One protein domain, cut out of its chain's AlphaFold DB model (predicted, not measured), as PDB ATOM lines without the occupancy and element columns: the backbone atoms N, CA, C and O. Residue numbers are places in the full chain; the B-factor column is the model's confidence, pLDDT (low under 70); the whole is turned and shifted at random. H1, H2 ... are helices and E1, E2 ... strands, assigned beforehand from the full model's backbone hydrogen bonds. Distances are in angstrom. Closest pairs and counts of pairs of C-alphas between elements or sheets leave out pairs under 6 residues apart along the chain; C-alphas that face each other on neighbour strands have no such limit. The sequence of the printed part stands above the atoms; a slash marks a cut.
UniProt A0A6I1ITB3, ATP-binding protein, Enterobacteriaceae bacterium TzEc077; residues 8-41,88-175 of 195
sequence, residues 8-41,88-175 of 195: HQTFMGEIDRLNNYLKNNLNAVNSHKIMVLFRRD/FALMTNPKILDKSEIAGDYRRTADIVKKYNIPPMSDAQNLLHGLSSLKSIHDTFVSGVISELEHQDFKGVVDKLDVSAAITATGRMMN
ATOM      1  N   HIS A   8      12.213  82.073  43.652       80.69
ATOM      2  CA  HIS A   8      13.468  82.642  43.182       80.69
ATOM      3  C   HIS A   8      13.705  82.321  41.707       80.69
ATOM      4  O   HIS A   8      14.070  83.203  40.931       80.69
ATOM      5  N   GLN A   9      13.449  81.075  41.306       81.25
ATOM      6  CA  GLN A   9      13.612  80.640  39.925       81.25
ATOM      7  C   GLN A   9      12.589  81.309  38.997       81.25
ATOM      8  O   GLN A   9      12.957  81.754  37.910       81.25
ATOM      9  N   THR A  10      11.335  81.448  39.445       80.31
ATOM     10  CA  THR A  10      10.311  82.213  38.718       80.31
ATOM     11  C   THR A  10      10.733  83.671  38.562       80.31
ATOM     12  O   THR A  10      10.749  84.179  37.447       80.31
ATOM     13  N   PHE A  11      11.166  84.323  39.644       80.69
ATOM     14  CA  PHE A  11      11.607  85.718  39.601       80.69
ATOM     15  C   PHE A  11      12.798  85.936  38.657       80.69
ATOM     16  O   PHE A  11      12.785  86.869  37.860       80.69
ATOM     17  N   MET A  12      13.815  85.072  38.698       85.69
ATOM     18  CA  MET A  12      14.978  85.203  37.814       85.69
ATOM     19  C   MET A  12      14.619  84.985  36.342       85.69
ATOM     20  O   MET A  12      15.067  85.750  35.490       85.69
ATOM     21  N   GLY A  13      13.753  84.009  36.047       84.50
ATOM     22  CA  GLY A  13      13.240  83.800  34.692       84.50
ATOM     23  C   GLY A  13      12.505  85.027  34.141       84.50
ATOM     24  O   GLY A  13      12.639  85.343  32.959       84.50
ATOM     25  N   GLU A  14      11.789  85.761  34.995       79.12
ATOM     26  CA  GLU A  14      11.140  87.017  34.603       79.12
ATOM     27  C   GLU A  14      12.112  88.145  34.329       79.12
ATOM     28  O   GLU A  14      11.991  88.847  33.324       79.12
ATOM     29  N   ILE A  15      13.097  88.316  35.207       84.06
ATOM     30  CA  ILE A  15      14.137  89.318  35.002       84.06
ATOM     31  C   ILE A  15      14.836  89.068  33.665       84.06
ATOM     32  O   ILE A  15      15.091  90.019  32.927       84.06
ATOM     33  N   ASP A  16      15.075  87.810  33.301       87.50
ATOM     34  CA  ASP A  16      15.645  87.453  32.005       87.50
ATOM     35  C   ASP A  16      14.712  87.790  30.831       87.50
ATOM     36  O   ASP A  16      15.177  88.346  29.830       87.50
ATOM     37  N   ARG A  17      13.404  87.526  30.944       83.94
ATOM     38  CA  ARG A  17      12.407  87.905  29.923       83.94
ATOM     39  C   ARG A  17      12.342  89.412  29.711       83.94
ATOM     40  O   ARG A  17      12.570  89.880  28.589       83.94
ATOM     41  N   LEU A  18      12.137  90.168  30.789       84.44
ATOM     42  CA  LEU A  18      12.084  91.625  30.747       84.44
ATOM     43  C   LEU A  18      13.394  92.197  30.195       84.44
ATOM     44  O   LEU A  18      13.377  93.068  29.327       84.44
ATOM     45  N   ASN A  19      14.539  91.664  30.627       87.06
ATOM     46  CA  ASN A  19      15.839  92.070  30.100       87.06
ATOM     47  C   ASN A  19      15.966  91.799  28.601       87.06
ATOM     48  O   ASN A  19      16.514  92.635  27.887       87.06
ATOM     49  N   ASN A  20      15.486  90.661  28.104       87.50
ATOM     50  CA  ASN A  20      15.542  90.342  26.678       87.50
ATOM     51  C   ASN A  20      14.649  91.279  25.858       87.50
ATOM     52  O   ASN A  20      15.095  91.802  24.830       87.50
ATOM     53  N   TYR A  21      13.433  91.557  26.335       85.81
ATOM     54  CA  TYR A  21      12.536  92.516  25.692       85.81
ATOM     55  C   TYR A  21      13.143  93.926  25.670       85.81
ATOM     56  O   TYR A  21      13.216  94.572  24.619       85.81
ATOM     57  N   LEU A  22      13.643  94.399  26.813       84.88
ATOM     58  CA  LEU A  22      14.218  95.734  26.941       84.88
ATOM     59  C   LEU A  22      15.523  95.885  26.162       84.88
ATOM     60  O   LEU A  22      15.703  96.900  25.498       84.88
ATOM     61  N   LYS A  23      16.415  94.888  26.162       84.44
ATOM     62  CA  LYS A  23      17.653  94.932  25.364       84.44
ATOM     63  C   LYS A  23      17.343  95.187  23.892       84.44
ATOM     64  O   LYS A  23      17.896  96.114  23.307       84.44
ATOM     65  N   ASN A  24      16.408  94.439  23.311       81.88
ATOM     66  CA  ASN A  24      16.045  94.611  21.902       81.88
ATOM     67  C   ASN A  24      15.527  96.025  21.602       81.88
ATOM     68  O   ASN A  24      15.870  96.601  20.572       81.88
ATOM     69  N   ASN A  25      14.764  96.606  22.530       81.25
ATOM     70  CA  ASN A  25      14.161  97.925  22.367       81.25
ATOM     71  C   ASN A  25      15.064  99.095  22.805       81.25
ATOM     72  O   ASN A  25      14.794 100.229  22.426       81.25
ATOM     73  N   LEU A  26      16.132  98.879  23.579       80.81
ATOM     74  CA  LEU A  26      16.998  99.951  24.106       80.81
ATOM     75  C   LEU A  26      18.391  99.995  23.460       80.81
ATOM     76  O   LEU A  26      19.061 101.021  23.549       80.81
ATOM     77  N   ASN A  27      18.834  98.924  22.792       72.25
ATOM     78  CA  ASN A  27      20.211  98.805  22.291       72.25
ATOM     79  C   ASN A  27      20.569  99.763  21.134       72.25
ATOM     80  O   ASN A  27      21.753  99.955  20.856       72.25
ATOM     81  N   ALA A  28      19.600 100.370  20.441       69.88
ATOM     82  CA  ALA A  28      19.908 101.305  19.358       69.88
ATOM     83  C   ALA A  28      20.230 102.722  19.885       69.88
ATOM     84  O   ALA A  28      19.544 103.275  20.739       69.88
ATOM     85  N   VAL A  29      21.250 103.372  19.310       60.47
ATOM     86  CA  VAL A  29      21.713 104.731  19.689       60.47
ATOM     87  C   VAL A  29      20.601 105.796  19.588       60.47
ATOM     88  O   VAL A  29      20.629 106.814  20.278       60.47
ATOM     89  N   ASN A  30      19.588 105.546  18.755       65.62
ATOM     90  CA  ASN A  30      18.420 106.403  18.547       65.62
ATOM     91  C   ASN A  30      17.112 105.776  19.066       65.62
ATOM     92  O   ASN A  30      16.043 106.098  18.553       65.62
ATOM     93  N   SER A  31      17.191 104.883  20.056       77.94
ATOM     94  CA  SER A  31      16.042 104.095  20.505       77.94
ATOM     95  C   SER A  31      15.201 104.752  21.604       77.94
ATOM     96  O   SER A  31      15.368 105.923  21.967       77.94
ATOM     97  N   HIS A  32      14.274 103.954  22.127       87.62
ATOM     98  CA  HIS A  32      13.540 104.194  23.356       87.62
ATOM     99  C   HIS A  32      14.475 104.480  24.541       87.62
ATOM    100  O   HIS A  32      15.625 104.044  24.590       87.62
ATOM    101  N   LYS A  33      13.962 105.228  25.514       88.50
ATOM    102  CA  LYS A  33      14.616 105.516  26.790       88.50
ATOM    103  C   LYS A  33      13.644 105.206  27.915       88.50
ATOM    104  O   LYS A  33      12.442 105.419  27.770       88.50
ATOM    105  N   ILE A  34      14.177 104.741  29.034       89.06
ATOM    106  CA  ILE A  34      13.404 104.467  30.240       89.06
ATOM    107  C   ILE A  34      14.019 105.268  31.371       89.06
ATOM    108  O   ILE A  34      15.237 105.294  31.534       89.06
ATOM    109  N   MET A  35      13.162 105.918  32.142       89.44
ATOM    110  CA  MET A  35      13.518 106.514  33.415       89.44
ATOM    111  C   MET A  35      12.678 105.833  34.489       89.44
ATOM    112  O   MET A  35      11.454 105.780  34.385       89.44
ATOM    113  N   VAL A  36      13.353 105.291  35.497       89.56
ATOM    114  CA  VAL A  36      12.717 104.666  36.656       89.56
ATOM    115  C   VAL A  36      12.829 105.641  37.810       89.56
ATOM    116  O   VAL A  36      13.926 106.104  38.128       89.56
ATOM    117  N   LEU A  37      11.693 105.971  38.409       88.44
ATOM    118  CA  LEU A  37      11.616 106.859  39.555       88.44
ATOM    119  C   LEU A  37      11.060 106.076  40.740       88.44
ATOM    120  O   LEU A  37      10.003 105.464  40.640       88.44
ATOM    121  N   PHE A  38      11.778 106.111  41.856       88.75
ATOM    122  CA  PHE A  38      11.363 105.498  43.111       88.75
ATOM    123  C   PHE A  38      11.147 106.597  44.142       88.75
ATOM    124  O   PHE A  38      12.041 107.421  44.366       88.75
ATOM    125  N   ARG A  39       9.969 106.609  44.761       83.88
ATOM    126  CA  ARG A  39       9.670 107.464  45.905       83.88
ATOM    127  C   ARG A  39       9.365 106.584  47.099       83.88
ATOM    128  O   ARG A  39       8.554 105.672  47.010       83.88
ATOM    129  N   ARG A  40       9.972 106.944  48.221       83.88
ATOM    130  CA  ARG A  40       9.607 106.457  49.540       83.88
ATOM    131  C   ARG A  40       9.136 107.643  50.363       83.88
ATOM    132  O   ARG A  40       9.854 108.642  50.441       83.88
ATOM    133  N   ASP A  41       7.941 107.540  50.920       75.69
ATOM    134  CA  ASP A  41       7.429 108.493  51.896       75.69
ATOM    135  C   ASP A  41       7.363 107.823  53.272       75.69
ATOM    136  O   ASP A  41       6.843 106.716  53.430       75.69
ATOM    137  N   PHE A  88       7.483 104.317  36.055       90.31
ATOM    138  CA  PHE A  88       8.216 104.085  34.816       90.31
ATOM    139  C   PHE A  88       7.842 105.158  33.796       90.31
ATOM    140  O   PHE A  88       6.720 105.200  33.294       90.31
ATOM    141  N   ALA A  89       8.796 106.021  33.461       91.25
ATOM    142  CA  ALA A  89       8.665 106.971  32.368       91.25
ATOM    143  C   ALA A  89       9.303 106.380  31.103       91.25
ATOM    144  O   ALA A  89      10.526 106.285  30.977       91.25
ATOM    145  N   LEU A  90       8.446 105.978  30.165       91.19
ATOM    146  CA  LEU A  90       8.827 105.409  28.876       91.19
ATOM    147  C   LEU A  90       8.866 106.521  27.824       91.19
ATOM    148  O   LEU A  90       7.865 107.182  27.565       91.19
ATOM    149  N   MET A  91      10.020 106.734  27.200       90.00
ATOM    150  CA  MET A  91      10.241 107.796  26.217       90.00
ATOM    151  C   MET A  91      10.688 107.202  24.884       90.00
ATOM    152  O   MET A  91      11.435 106.230  24.840       90.00
ATOM    153  N   THR A  92      10.245 107.785  23.769       89.12
ATOM    154  CA  THR A  92      10.639 107.351  22.415       89.12
ATOM    155  C   THR A  92      11.260 108.508  21.656       89.12
ATOM    156  O   THR A  92      10.740 109.621  21.668       89.12
ATOM    157  N   ASN A  93      12.401 108.254  21.020       86.31
ATOM    158  CA  ASN A  93      13.132 109.272  20.284       86.31
ATOM    159  C   ASN A  93      12.600 109.379  18.842       86.31
ATOM    160  O   ASN A  93      12.528 108.357  18.163       86.31
ATOM    161  N   PRO A  94      12.303 110.586  18.322       82.38
ATOM    162  CA  PRO A  94      11.899 110.774  16.925       82.38
ATOM    163  C   PRO A  94      12.899 110.240  15.892       82.38
ATOM    164  O   PRO A  94      12.513 109.930  14.770       82.38
ATOM    165  N   LYS A  95      14.180 110.104  16.263       81.81
ATOM    166  CA  LYS A  95      15.233 109.545  15.400       81.81
ATOM    167  C   LYS A  95      15.072 108.050  15.087       81.81
ATOM    168  O   LYS A  95      15.879 107.528  14.322       81.81
ATOM    169  N   ILE A  96      14.096 107.369  15.693       84.19
ATOM    170  CA  ILE A  96      13.759 105.978  15.366       84.19
ATOM    171  C   ILE A  96      13.091 105.853  13.991       84.19
ATOM    172  O   ILE A  96      13.180 104.801  13.369       84.19
ATOM    173  N   LEU A  97      12.442 106.923  13.523       82.88
ATOM    174  CA  LEU A  97      11.771 106.950  12.229       82.88
ATOM    175  C   LEU A  97      12.768 107.144  11.091       82.88
ATOM    176  O   LEU A  97      13.733 107.911  11.208       82.88
ATOM    177  N   ASP A  98      12.479 106.513   9.955       86.31
ATOM    178  CA  ASP A  98      13.233 106.774   8.735       86.31
ATOM    179  C   ASP A  98      12.891 108.162   8.158       86.31
ATOM    180  O   ASP A  98      11.800 108.714   8.340       86.31
ATOM    181  N   LYS A  99      13.829 108.742   7.403       84.25
ATOM    182  CA  LYS A  99      13.641 110.043   6.740       84.25
ATOM    183  C   LYS A  99      12.434 110.037   5.799       84.25
ATOM    184  O   LYS A  99      11.794 111.076   5.632       84.25
ATOM    185  N   SER A 100      12.129 108.890   5.189       85.81
ATOM    186  CA  SER A 100      10.968 108.722   4.313       85.81
ATOM    187  C   SER A 100       9.641 108.830   5.077       85.81
ATOM    188  O   SER A 100       8.737 109.539   4.628       85.81
ATOM    189  N   GLU A 101       9.547 108.216   6.257       83.88
ATOM    190  CA  GLU A 101       8.370 108.268   7.132       83.88
ATOM    191  C   GLU A 101       8.140 109.679   7.666       83.88
ATOM    192  O   GLU A 101       7.025 110.200   7.607       83.88
ATOM    193  N   ILE A 102       9.219 110.341   8.091       84.69
ATOM    194  CA  ILE A 102       9.192 111.739   8.526       84.69
ATOM    195  C   ILE A 102       8.664 112.640   7.396       84.69
ATOM    196  O   ILE A 102       7.785 113.473   7.615       84.69
ATOM    197  N   ALA A 103       9.158 112.461   6.166       85.56
ATOM    198  CA  ALA A 103       8.680 113.219   5.009       85.56
ATOM    199  C   ALA A 103       7.203 112.929   4.682       85.56
ATOM    200  O   ALA A 103       6.476 113.836   4.270       85.56
ATOM    201  N   GLY A 104       6.750 111.688   4.874       85.31
ATOM    202  CA  GLY A 104       5.346 111.298   4.737       85.31
ATOM    203  C   GLY A 104       4.437 112.002   5.747       85.31
ATOM    204  O   GLY A 104       3.381 112.514   5.368       85.31
ATOM    205  N   ASP A 105       4.866 112.098   7.006       84.12
ATOM    206  CA  ASP A 105       4.127 112.808   8.057       84.12
ATOM    207  C   ASP A 105       4.042 114.306   7.761       84.12
ATOM    208  O   ASP A 105       2.954 114.879   7.818       84.12
ATOM    209  N   TYR A 106       5.137 114.927   7.310       84.62
ATOM    210  CA  TYR A 106       5.112 116.332   6.887       84.62
ATOM    211  C   TYR A 106       4.147 116.595   5.728       84.62
ATOM    212  O   TYR A 106       3.457 117.618   5.730       84.62
ATOM    213  N   ARG A 107       4.063 115.684   4.748       86.19
ATOM    214  CA  ARG A 107       3.091 115.799   3.647       86.19
ATOM    215  C   ARG A 107       1.658 115.718   4.164       86.19
ATOM    216  O   ARG A 107       0.856 116.582   3.821       86.19
ATOM    217  N   ARG A 108       1.358 114.760   5.048       84.38
ATOM    218  CA  ARG A 108       0.031 114.645   5.676       84.38
ATOM    219  C   ARG A 108      -0.348 115.907   6.449       84.38
ATOM    220  O   ARG A 108      -1.460 116.405   6.289       84.38
ATOM    221  N   THR A 109       0.572 116.459   7.239       84.12
ATOM    222  CA  THR A 109       0.340 117.719   7.954       84.12
ATOM    223  C   THR A 109       0.093 118.875   6.981       84.12
ATOM    224  O   THR A 109      -0.835 119.655   7.189       84.12
ATOM    225  N   ALA A 110       0.853 118.962   5.886       84.62
ATOM    226  CA  ALA A 110       0.642 119.981   4.859       84.62
ATOM    227  C   ALA A 110      -0.733 119.854   4.173       84.62
ATOM    228  O   ALA A 110      -1.377 120.869   3.902       84.62
ATOM    229  N   ASP A 111      -1.213 118.633   3.933       87.50
ATOM    230  CA  ASP A 111      -2.541 118.395   3.359       87.50
ATOM    231  C   ASP A 111      -3.665 118.805   4.321       87.50
ATOM    232  O   ASP A 111      -4.660 119.389   3.889       87.50
ATOM    233  N   ILE A 112      -3.498 118.579   5.628       85.50
ATOM    234  CA  ILE A 112      -4.438 119.043   6.664       85.50
ATOM    235  C   ILE A 112      -4.480 120.573   6.706       85.50
ATOM    236  O   ILE A 112      -5.565 121.156   6.699       85.50
ATOM    237  N   VAL A 113      -3.313 121.226   6.696       85.25
ATOM    238  CA  VAL A 113      -3.211 122.694   6.673       85.25
ATOM    239  C   VAL A 113      -3.939 123.269   5.460       85.25
ATOM    240  O   VAL A 113      -4.728 124.201   5.613       85.25
ATOM    241  N   LYS A 114      -3.748 122.671   4.275       85.94
ATOM    242  CA  LYS A 114      -4.469 123.061   3.052       85.94
ATOM    243  C   LYS A 114      -5.972 122.814   3.163       85.94
ATOM    244  O   LYS A 114      -6.755 123.688   2.806       85.94
ATOM    245  N   LYS A 115      -6.383 121.644   3.664       89.25
ATOM    246  CA  LYS A 115      -7.795 121.248   3.771       89.25
ATOM    247  C   LYS A 115      -8.598 122.181   4.676       89.25
ATOM    248  O   LYS A 115      -9.738 122.495   4.351       89.25
ATOM    249  N   TYR A 116      -8.021 122.598   5.799       86.06
ATOM    250  CA  TYR A 116      -8.696 123.449   6.783       86.06
ATOM    251  C   TYR A 116      -8.307 124.930   6.681       86.06
ATOM    252  O   TYR A 116      -8.705 125.714   7.537       86.06
ATOM    253  N   ASN A 117      -7.552 125.313   5.642       85.25
ATOM    254  CA  ASN A 117      -7.060 126.674   5.408       85.25
ATOM    255  C   ASN A 117      -6.445 127.311   6.670       85.25
ATOM    256  O   ASN A 117      -6.771 128.436   7.052       85.25
ATOM    257  N   ILE A 118      -5.600 126.541   7.355       82.62
ATOM    258  CA  ILE A 118      -5.004 126.954   8.625       82.62
ATOM    259  C   ILE A 118      -3.942 128.020   8.319       82.62
ATOM    260  O   ILE A 118      -3.059 127.767   7.494       82.62
ATOM    261  N   PRO A 119      -4.006 129.209   8.946       81.25
ATOM    262  CA  PRO A 119      -3.037 130.266   8.692       81.25
ATOM    263  C   PRO A 119      -1.633 129.845   9.152       81.25
ATOM    264  O   PRO A 119      -1.499 129.044  10.080       81.25
ATOM    265  N   PRO A 120      -0.566 130.388   8.545       77.06
ATOM    266  CA  PRO A 120       0.786 130.165   9.034       77.06
ATOM    267  C   PRO A 120       0.931 130.808  10.418       77.06
ATOM    268  O   PRO A 120       0.816 132.020  10.565       77.06
ATOM    269  N   MET A 121       1.172 129.989  11.440       77.44
ATOM    270  CA  MET A 121       1.372 130.447  12.816       77.44
ATOM    271  C   MET A 121       2.852 130.289  13.187       77.44
ATOM    272  O   MET A 121       3.223 129.338  13.868       77.44
ATOM    273  N   SER A 122       3.705 131.190  12.686       74.50
ATOM    274  CA  SER A 122       5.167 131.137  12.877       74.50
ATOM    275  C   SER A 122       5.590 131.108  14.344       74.50
ATOM    276  O   SER A 122       6.538 130.408  14.687       74.50
ATOM    277  N   ASP A 123       4.861 131.832  15.193       79.44
ATOM    278  CA  ASP A 123       5.200 132.039  16.605       79.44
ATOM    279  C   ASP A 123       4.298 131.250  17.569       79.44
ATOM    280  O   ASP A 123       4.426 131.371  18.787       79.44
ATOM    281  N   ALA A 124       3.368 130.440  17.049       76.19
ATOM    282  CA  ALA A 124       2.478 129.631  17.879       76.19
ATOM    283  C   ALA A 124       3.007 128.204  18.066       76.19
ATOM    284  O   ALA A 124       3.798 127.690  17.273       76.19
ATOM    285  N   GLN A 125       2.506 127.517  19.098       73.56
ATOM    286  CA  GLN A 125       2.724 126.078  19.224       73.56
ATOM    287  C   GLN A 125       2.092 125.350  18.036       73.56
ATOM    288  O   GLN A 125       0.905 125.504  17.747       73.56
ATOM    289  N   ASN A 126       2.886 124.528  17.351       70.31
ATOM    290  CA  ASN A 126       2.398 123.745  16.228       70.31
ATOM    291  C   ASN A 126       1.602 122.531  16.730       70.31
ATOM    292  O   ASN A 126       2.148 121.447  16.930       70.31
ATOM    293  N   LEU A 127       0.290 122.718  16.890       68.00
ATOM    294  CA  LEU A 127      -0.654 121.675  17.306       68.00
ATOM    295  C   LEU A 127      -0.746 120.502  16.311       68.00
ATOM    296  O   LEU A 127      -1.268 119.444  16.651       68.00
ATOM    297  N   LEU A 128      -0.242 120.679  15.086       67.94
ATOM    298  CA  LEU A 128      -0.271 119.680  14.018       67.94
ATOM    299  C   LEU A 128       1.059 118.929  13.868       67.94
ATOM    300  O   LEU A 128       1.178 118.067  12.994       67.94
ATOM    301  N   HIS A 129       2.064 119.233  14.700       67.31
ATOM    302  CA  HIS A 129       3.381 118.587  14.671       67.31
ATOM    303  C   HIS A 129       3.383 117.209  15.358       67.31
ATOM    304  O   HIS A 129       4.292 116.861  16.110       67.31
ATOM    305  N   GLY A 130       2.337 116.418  15.123       67.88
ATOM    306  CA  GLY A 130       2.250 115.044  15.595       67.88
ATOM    307  C   GLY A 130       2.858 114.087  14.577       67.88
ATOM    308  O   GLY A 130       2.310 113.918  13.489       67.88
ATOM    309  N   LEU A 131       3.952 113.415  14.939       77.31
ATOM    310  CA  LEU A 131       4.465 112.280  14.170       77.31
ATOM    311  C   LEU A 131       3.595 111.055  14.475       77.31
ATOM    312  O   LEU A 131       3.827 110.330  15.445       77.31
ATOM    313  N   SER A 132       2.544 110.854  13.681       80.75
ATOM    314  CA  SER A 132       1.578 109.764  13.882       80.75
ATOM    315  C   SER A 132       2.247 108.387  13.885       80.75
ATOM    316  O   SER A 132       1.891 107.527  14.689       80.75
ATOM    317  N   SER A 133       3.270 108.208  13.050       83.38
ATOM    318  CA  SER A 133       4.047 106.969  12.979       83.38
ATOM    319  C   SER A 133       4.850 106.744  14.264       83.38
ATOM    320  O   SER A 133       4.889 105.630  14.784       83.38
ATOM    321  N   LEU A 134       5.403 107.816  14.849       86.00
ATOM    322  CA  LEU A 134       6.116 107.754  16.127       86.00
ATOM    323  C   LEU A 134       5.187 107.332  17.266       86.00
ATOM    324  O   LEU A 134       5.580 106.547  18.127       86.00
ATOM    325  N   LYS A 135       3.947 107.837  17.256       86.62
ATOM    326  CA  LYS A 135       2.932 107.467  18.245       86.62
ATOM    327  C   LYS A 135       2.615 105.974  18.188       86.62
ATOM    328  O   LYS A 135       2.626 105.337  19.233       86.62
ATOM    329  N   SER A 136       2.396 105.411  17.002       88.38
ATOM    330  CA  SER A 136       2.106 103.976  16.852       88.38
ATOM    331  C   SER A 136       3.250 103.091  17.359       88.38
ATOM    332  O   SER A 136       3.013 102.099  18.052       88.38
ATOM    333  N   ILE A 137       4.497 103.470  17.059       88.69
ATOM    334  CA  ILE A 137       5.691 102.775  17.563       88.69
ATOM    335  C   ILE A 137       5.761 102.878  19.092       88.69
ATOM    336  O   ILE A 137       5.967 101.876  19.775       88.69
ATOM    337  N   HIS A 138       5.540 104.075  19.642       90.38
ATOM    338  CA  HIS A 138       5.537 104.292  21.084       90.38
ATOM    339  C   HIS A 138       4.437 103.493  21.795       90.38
ATOM    340  O   HIS A 138       4.716 102.835  22.792       90.38
ATOM    341  N   ASP A 139       3.210 103.503  21.275       91.25
ATOM    342  CA  ASP A 139       2.080 102.777  21.858       91.25
ATOM    343  C   ASP A 139       2.332 101.257  21.852       91.25
ATOM    344  O   ASP A 139       2.006 100.573  22.825       91.25
ATOM    345  N   THR A 140       2.980 100.735  20.803       91.00
ATOM    346  CA  THR A 140       3.400  99.324  20.725       91.00
ATOM    347  C   THR A 140       4.458  99.001  21.780       91.00
ATOM    348  O   THR A 140       4.338  98.001  22.485       91.00
ATOM    349  N   PHE A 141       5.460  99.870  21.935       89.75
ATOM    350  CA  PHE A 141       6.503  99.721  22.949       89.75
ATOM    351  C   PHE A 141       5.929  99.734  24.373       89.75
ATOM    352  O   PHE A 141       6.224  98.842  25.163       89.75
ATOM    353  N   VAL A 142       5.058 100.698  24.694       91.00
ATOM    354  CA  VAL A 142       4.400 100.784  26.010       91.00
ATOM    355  C   VAL A 142       3.557  99.540  26.284       91.00
ATOM    356  O   VAL A 142       3.636  98.980  27.373       91.00
ATOM    357  N   SER A 143       2.779  99.085  25.298       91.00
ATOM    358  CA  SER A 143       1.926  97.899  25.453       91.00
ATOM    359  C   SER A 143       2.748  96.631  25.680       91.00
ATOM    360  O   SER A 143       2.371  95.805  26.505       91.00
ATOM    361  N   GLY A 144       3.887  96.490  24.996       89.62
ATOM    362  CA  GLY A 144       4.793  95.369  25.226       89.62
ATOM    363  C   GLY A 144       5.427  95.405  26.615       89.62
ATOM    364  O   GLY A 144       5.411  94.391  27.298       89.62
ATOM    365  N   VAL A 145       5.883  96.571  27.094       88.44
ATOM    366  CA  VAL A 145       6.402  96.698  28.472       88.44
ATOM    367  C   VAL A 145       5.338  96.324  29.510       88.44
ATOM    368  O   VAL A 145       5.649  95.596  30.447       88.44
ATOM    369  N   ILE A 146       4.088  96.771  29.342       89.69
ATOM    370  CA  ILE A 146       2.986  96.402  30.248       89.69
ATOM    371  C   ILE A 146       2.730  94.891  30.196       89.69
ATOM    372  O   ILE A 146       2.640  94.259  31.240       89.69
ATOM    373  N   SER A 147       2.687  94.298  29.000       88.94
ATOM    374  CA  SER A 147       2.456  92.857  28.835       88.94
ATOM    375  C   SER A 147       3.532  91.994  29.497       88.94
ATOM    376  O   SER A 147       3.209  90.922  30.002       88.94
ATOM    377  N   GLU A 148       4.794  92.429  29.485       86.62
ATOM    378  CA  GLU A 148       5.878  91.723  30.179       86.62
ATOM    379  C   GLU A 148       5.780  91.898  31.705       86.62
ATOM    380  O   GLU A 148       6.079  90.971  32.451       86.62
ATOM    381  N   LEU A 149       5.329  93.063  32.187       83.75
ATOM    382  CA  LEU A 149       5.163  93.324  33.622       83.75
ATOM    383  C   LEU A 149       3.905  92.678  34.229       83.75
ATOM    384  O   LEU A 149       3.890  92.418  35.427       83.75
ATOM    385  N   GLU A 150       2.863  92.423  33.436       85.62
ATOM    386  CA  GLU A 150       1.608  91.779  33.868       85.62
ATOM    387  C   GLU A 150       1.534  90.291  33.479       85.62
ATOM    388  O   GLU A 150       0.460  89.680  33.466       85.62
ATOM    389  N   HIS A 151       2.669  89.690  33.119       80.75
ATOM    390  CA  HIS A 151       2.723  88.299  32.690       80.75
ATOM    391  C   HIS A 151       2.223  87.347  33.795       80.75
ATOM    392  O   HIS A 151       2.471  87.565  34.970       80.75
ATOM    393  N   GLN A 152       1.542  86.248  33.447       71.12
ATOM    394  CA  GLN A 152       0.824  85.385  34.412       71.12
ATOM    395  C   GLN A 152       1.677  84.831  35.568       71.12
ATOM    396  O   GLN A 152       1.168  84.550  36.654       71.12
ATOM    397  N   ASP A 153       2.967  84.665  35.310       68.25
ATOM    398  CA  ASP A 153       3.976  84.182  36.249       68.25
ATOM    399  C   ASP A 153       4.343  85.253  37.311       68.25
ATOM    400  O   ASP A 153       4.751  84.908  38.426       68.25
ATOM    401  N   PHE A 154       4.107  86.542  37.024       64.75
ATOM    402  CA  PHE A 154       4.267  87.676  37.935       64.75
ATOM    403  C   PHE A 154       2.930  88.404  38.132       64.75
ATOM    404  O   PHE A 154       2.406  89.064  37.245       64.75
ATOM    405  N   LYS A 155       2.375  88.368  39.348       68.62
ATOM    406  CA  LYS A 155       1.151  89.120  39.697       68.62
ATOM    407  C   LYS A 155       1.418  90.622  39.886       68.62
ATOM    408  O   LYS A 155       0.923  91.221  40.842       68.62
ATOM    409  N   GLY A 156       2.249  91.205  39.028       72.56
ATOM    410  CA  GLY A 156       2.427  92.643  38.937       72.56
ATOM    411  C   GLY A 156       1.135  93.272  38.447       72.56
ATOM    412  O   GLY A 156       0.507  92.769  37.522       72.56
ATOM    413  N   VAL A 157       0.724  94.353  39.097       82.25
ATOM    414  CA  VAL A 157      -0.371  95.194  38.619       82.25
ATOM    415  C   VAL A 157       0.268  96.491  38.171       82.25
ATOM    416  O   VAL A 157       0.912  97.163  38.983       82.25
ATOM    417  N   VAL A 158       0.128  96.823  36.891       87.25
ATOM    418  CA  VAL A 158       0.681  98.057  36.334       87.25
ATOM    419  C   VAL A 158      -0.467  98.946  35.906       87.25
ATOM    420  O   VAL A 158      -1.266  98.583  35.052       87.25
ATOM    421  N   ASP A 159      -0.540 100.143  36.480       89.06
ATOM    422  CA  ASP A 159      -1.531 101.128  36.063       89.06
ATOM    423  C   ASP A 159      -0.923 102.113  35.058       89.06
ATOM    424  O   ASP A 159       0.112 102.745  35.309       89.06
ATOM    425  N   LYS A 160      -1.567 102.253  33.896       90.12
ATOM    426  CA  LYS A 160      -1.166 103.226  32.879       90.12
ATOM    427  C   LYS A 160      -1.786 104.577  33.216       90.12
ATOM    428  O   LYS A 160      -2.956 104.830  32.938       90.12
ATOM    429  N   LEU A 161      -0.958 105.481  33.727       88.69
ATOM    430  CA  LEU A 161      -1.387 106.830  34.078       88.69
ATOM    431  C   LEU A 161      -1.744 107.662  32.838       88.69
ATOM    432  O   LEU A 161      -0.962 107.778  31.891       88.69
ATOM    433  N   ASP A 162      -2.913 108.298  32.884       87.00
ATOM    434  CA  ASP A 162      -3.273 109.379  31.967       87.00
ATOM    435  C   ASP A 162      -2.418 110.633  32.230       87.00
ATOM    436  O   ASP A 162      -1.862 110.810  33.315       87.00
ATOM    437  N   VAL A 163      -2.341 111.548  31.262       85.44
ATOM    438  CA  VAL A 163      -1.514 112.764  31.323       85.44
ATOM    439  C   VAL A 163      -1.828 113.600  32.566       85.44
ATOM    440  O   VAL A 163      -0.909 114.059  33.244       85.44
ATOM    441  N   SER A 164      -3.108 113.769  32.921       86.19
ATOM    442  CA  SER A 164      -3.474 114.526  34.128       86.19
ATOM    443  C   SER A 164      -2.999 113.820  35.399       86.19
ATOM    444  O   SER A 164      -2.480 114.470  36.311       86.19
ATOM    445  N   ALA A 165      -3.155 112.497  35.466       87.00
ATOM    446  CA  ALA A 165      -2.697 111.702  36.600       87.00
ATOM    447  C   ALA A 165      -1.165 111.726  36.709       87.00
ATOM    448  O   ALA A 165      -0.634 111.903  37.800       87.00
ATOM    449  N   ALA A 166      -0.453 111.664  35.582       88.12
ATOM    450  CA  ALA A 166       1.002 111.746  35.521       88.12
ATOM    451  C   ALA A 166       1.539 113.115  35.978       88.12
ATOM    452  O   ALA A 166       2.529 113.174  36.711       88.12
ATOM    453  N   ILE A 167       0.882 114.222  35.603       87.62
ATOM    454  CA  ILE A 167       1.242 115.570  36.084       87.62
ATOM    455  C   ILE A 167       1.020 115.667  37.593       87.62
ATOM    456  O   ILE A 167       1.874 116.179  38.314       87.62
ATOM    457  N   THR A 168      -0.107 115.143  38.071       86.56
ATOM    458  CA  THR A 168      -0.452 115.114  39.498       86.56
ATOM    459  C   THR A 168       0.572 114.297  40.283       86.56
ATOM    460  O   THR A 168       1.100 114.773  41.285       86.56
ATOM    461  N   ALA A 169       0.933 113.110  39.788       85.88
ATOM    462  CA  ALA A 169       1.974 112.268  40.369       85.88
ATOM    463  C   ALA A 169       3.319 113.001  40.408       85.88
ATOM    464  O   ALA A 169       3.920 113.117  41.470       85.88
ATOM    465  N   THR A 170       3.747 113.598  39.292       86.88
ATOM    466  CA  THR A 170       5.001 114.367  39.216       86.88
ATOM    467  C   THR A 170       5.006 115.539  40.204       86.88
ATOM    468  O   THR A 170       5.991 115.756  40.908       86.88
ATOM    469  N   GLY A 171       3.899 116.275  40.309       85.56
ATOM    470  CA  GLY A 171       3.740 117.359  41.278       85.56
ATOM    471  C   GLY A 171       3.855 116.880  42.726       85.56
ATOM    472  O   GLY A 171       4.599 117.473  43.511       85.56
ATOM    473  N   ARG A 172       3.201 115.757  43.058       82.56
ATOM    474  CA  ARG A 172       3.323 115.101  44.369       82.56
ATOM    475  C   ARG A 172       4.744 114.615  44.641       82.56
ATOM    476  O   ARG A 172       5.195 114.704  45.774       82.56
ATOM    477  N   MET A 173       5.464 114.135  43.629       81.19
ATOM    478  CA  MET A 173       6.866 113.733  43.784       81.19
ATOM    479  C   MET A 173       7.776 114.923  44.092       81.19
ATOM    480  O   MET A 173       8.656 114.808  44.938       81.19
ATOM    481  N   MET A 174       7.563 116.061  43.430       83.81
ATOM    482  CA  MET A 174       8.389 117.254  43.634       83.81
ATOM    483  C   MET A 174       8.093 117.948  44.967       83.81
ATOM    484  O   MET A 174       9.022 118.381  45.644       83.81
ATOM    485  N   ASN A 175       6.815 118.078  45.339       82.94
ATOM    486  CA  ASN A 175       6.382 118.811  46.532       82.94
ATOM    487  C   ASN A 175       5.217 118.101  47.249       82.94
ATOM    488  O   ASN A 175       4.097 118.619  47.260       82.94
TER     489      ASN A 175
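Overview. This is residues 8 to 41 and 88 to 175 of the 195 residues of the protein "ATP-binding protein" of Enterobacteriaceae bacterium TzEc077 (UniProt A0A6I1ITB3). This is a loose, elongated model in which helices H1 and H3 run side by side in opposite ways along part of their lengths, with H1 toward one end of the long axis and H2 at the other, set at a steep angle to H3. A two-stranded ladder, E1 with the short E2, passes beside H3 at E2, and the far part of E1 leads away from H3 toward H4; residues 119 to 127 stick out as a free loop. The printed part has 122 residues with four named helices and two named strands, in the order H1 E1 E2 H2 H3 H4; the sheet E1 - E2 is antiparallel and the class is mostly helix. The whole is loose, with a radius of gyration of the C-alphas of 18.8 A, and spans 61 by 38 by 25 A.

Arrangement. Begin with H1, residues 8 to 26, which touches H3, residues 132 to 149, at a shallow tilt of 11 degrees, opposite ways. H1 touches H3 with residues 17 to 25 alone, and H3 touches H1 with residues 141 to 149 alone; look there for the closest C-alphas of the two, those of Leu 18 and Glu 148, 6.2 A apart. Next come E1, residues 33 to 41, and E2, residues 88 to 91, antiparallel neighbours: N 33 and O 91 are 2.8 A apart and N 35 and O 89 are 2.9 A apart, within hydrogen-bond range. The closest C-alphas of E2 and H3 are those of Leu 90 and Val 142, 7.0 A apart, while E1 and H3 are apart. H2, residues 99 to 115, only just touches H3, with 3 pairs of C-alphas within 8 A, the closest those of Asp 105 and Ser 132 at 7.0 A; the tilt is steep, 60 degrees, opposite ways. H4, residues 163 to 174, touches no helix, and its closest C-alpha to E1 is that of Met 173, 7.2 A from that of Arg 39. In H1, H2, H3 and H4 every O i to N i+4 pair is within hydrogen-bond range.

Along the chain. Find C-alpha 8 at (13.468, 82.642, 43.182); from there H1 runs 26.0 A to C-alpha 26. E1 is 26.3 A long, H2 24.4 A and H3 25.9 A, while E2 is 9.6 A. H4 is 16.4 A long and ends at C-alpha 174, (8.389, 117.254, 43.634).

Size, cuts and confidence. The C-alphas farthest apart are those of His 8 and Asn 117, 61.5 A. Residues 42 to 87 are not printed, and C-alphas 41 and 88 are 17.7 A apart across the cut. The links from H2 to H3 and from H3 to H4 are long. Mean pLDDT of the printed part is 83.2; residues 28 to 30, 127 to 130 and 153 to 155 are under 70.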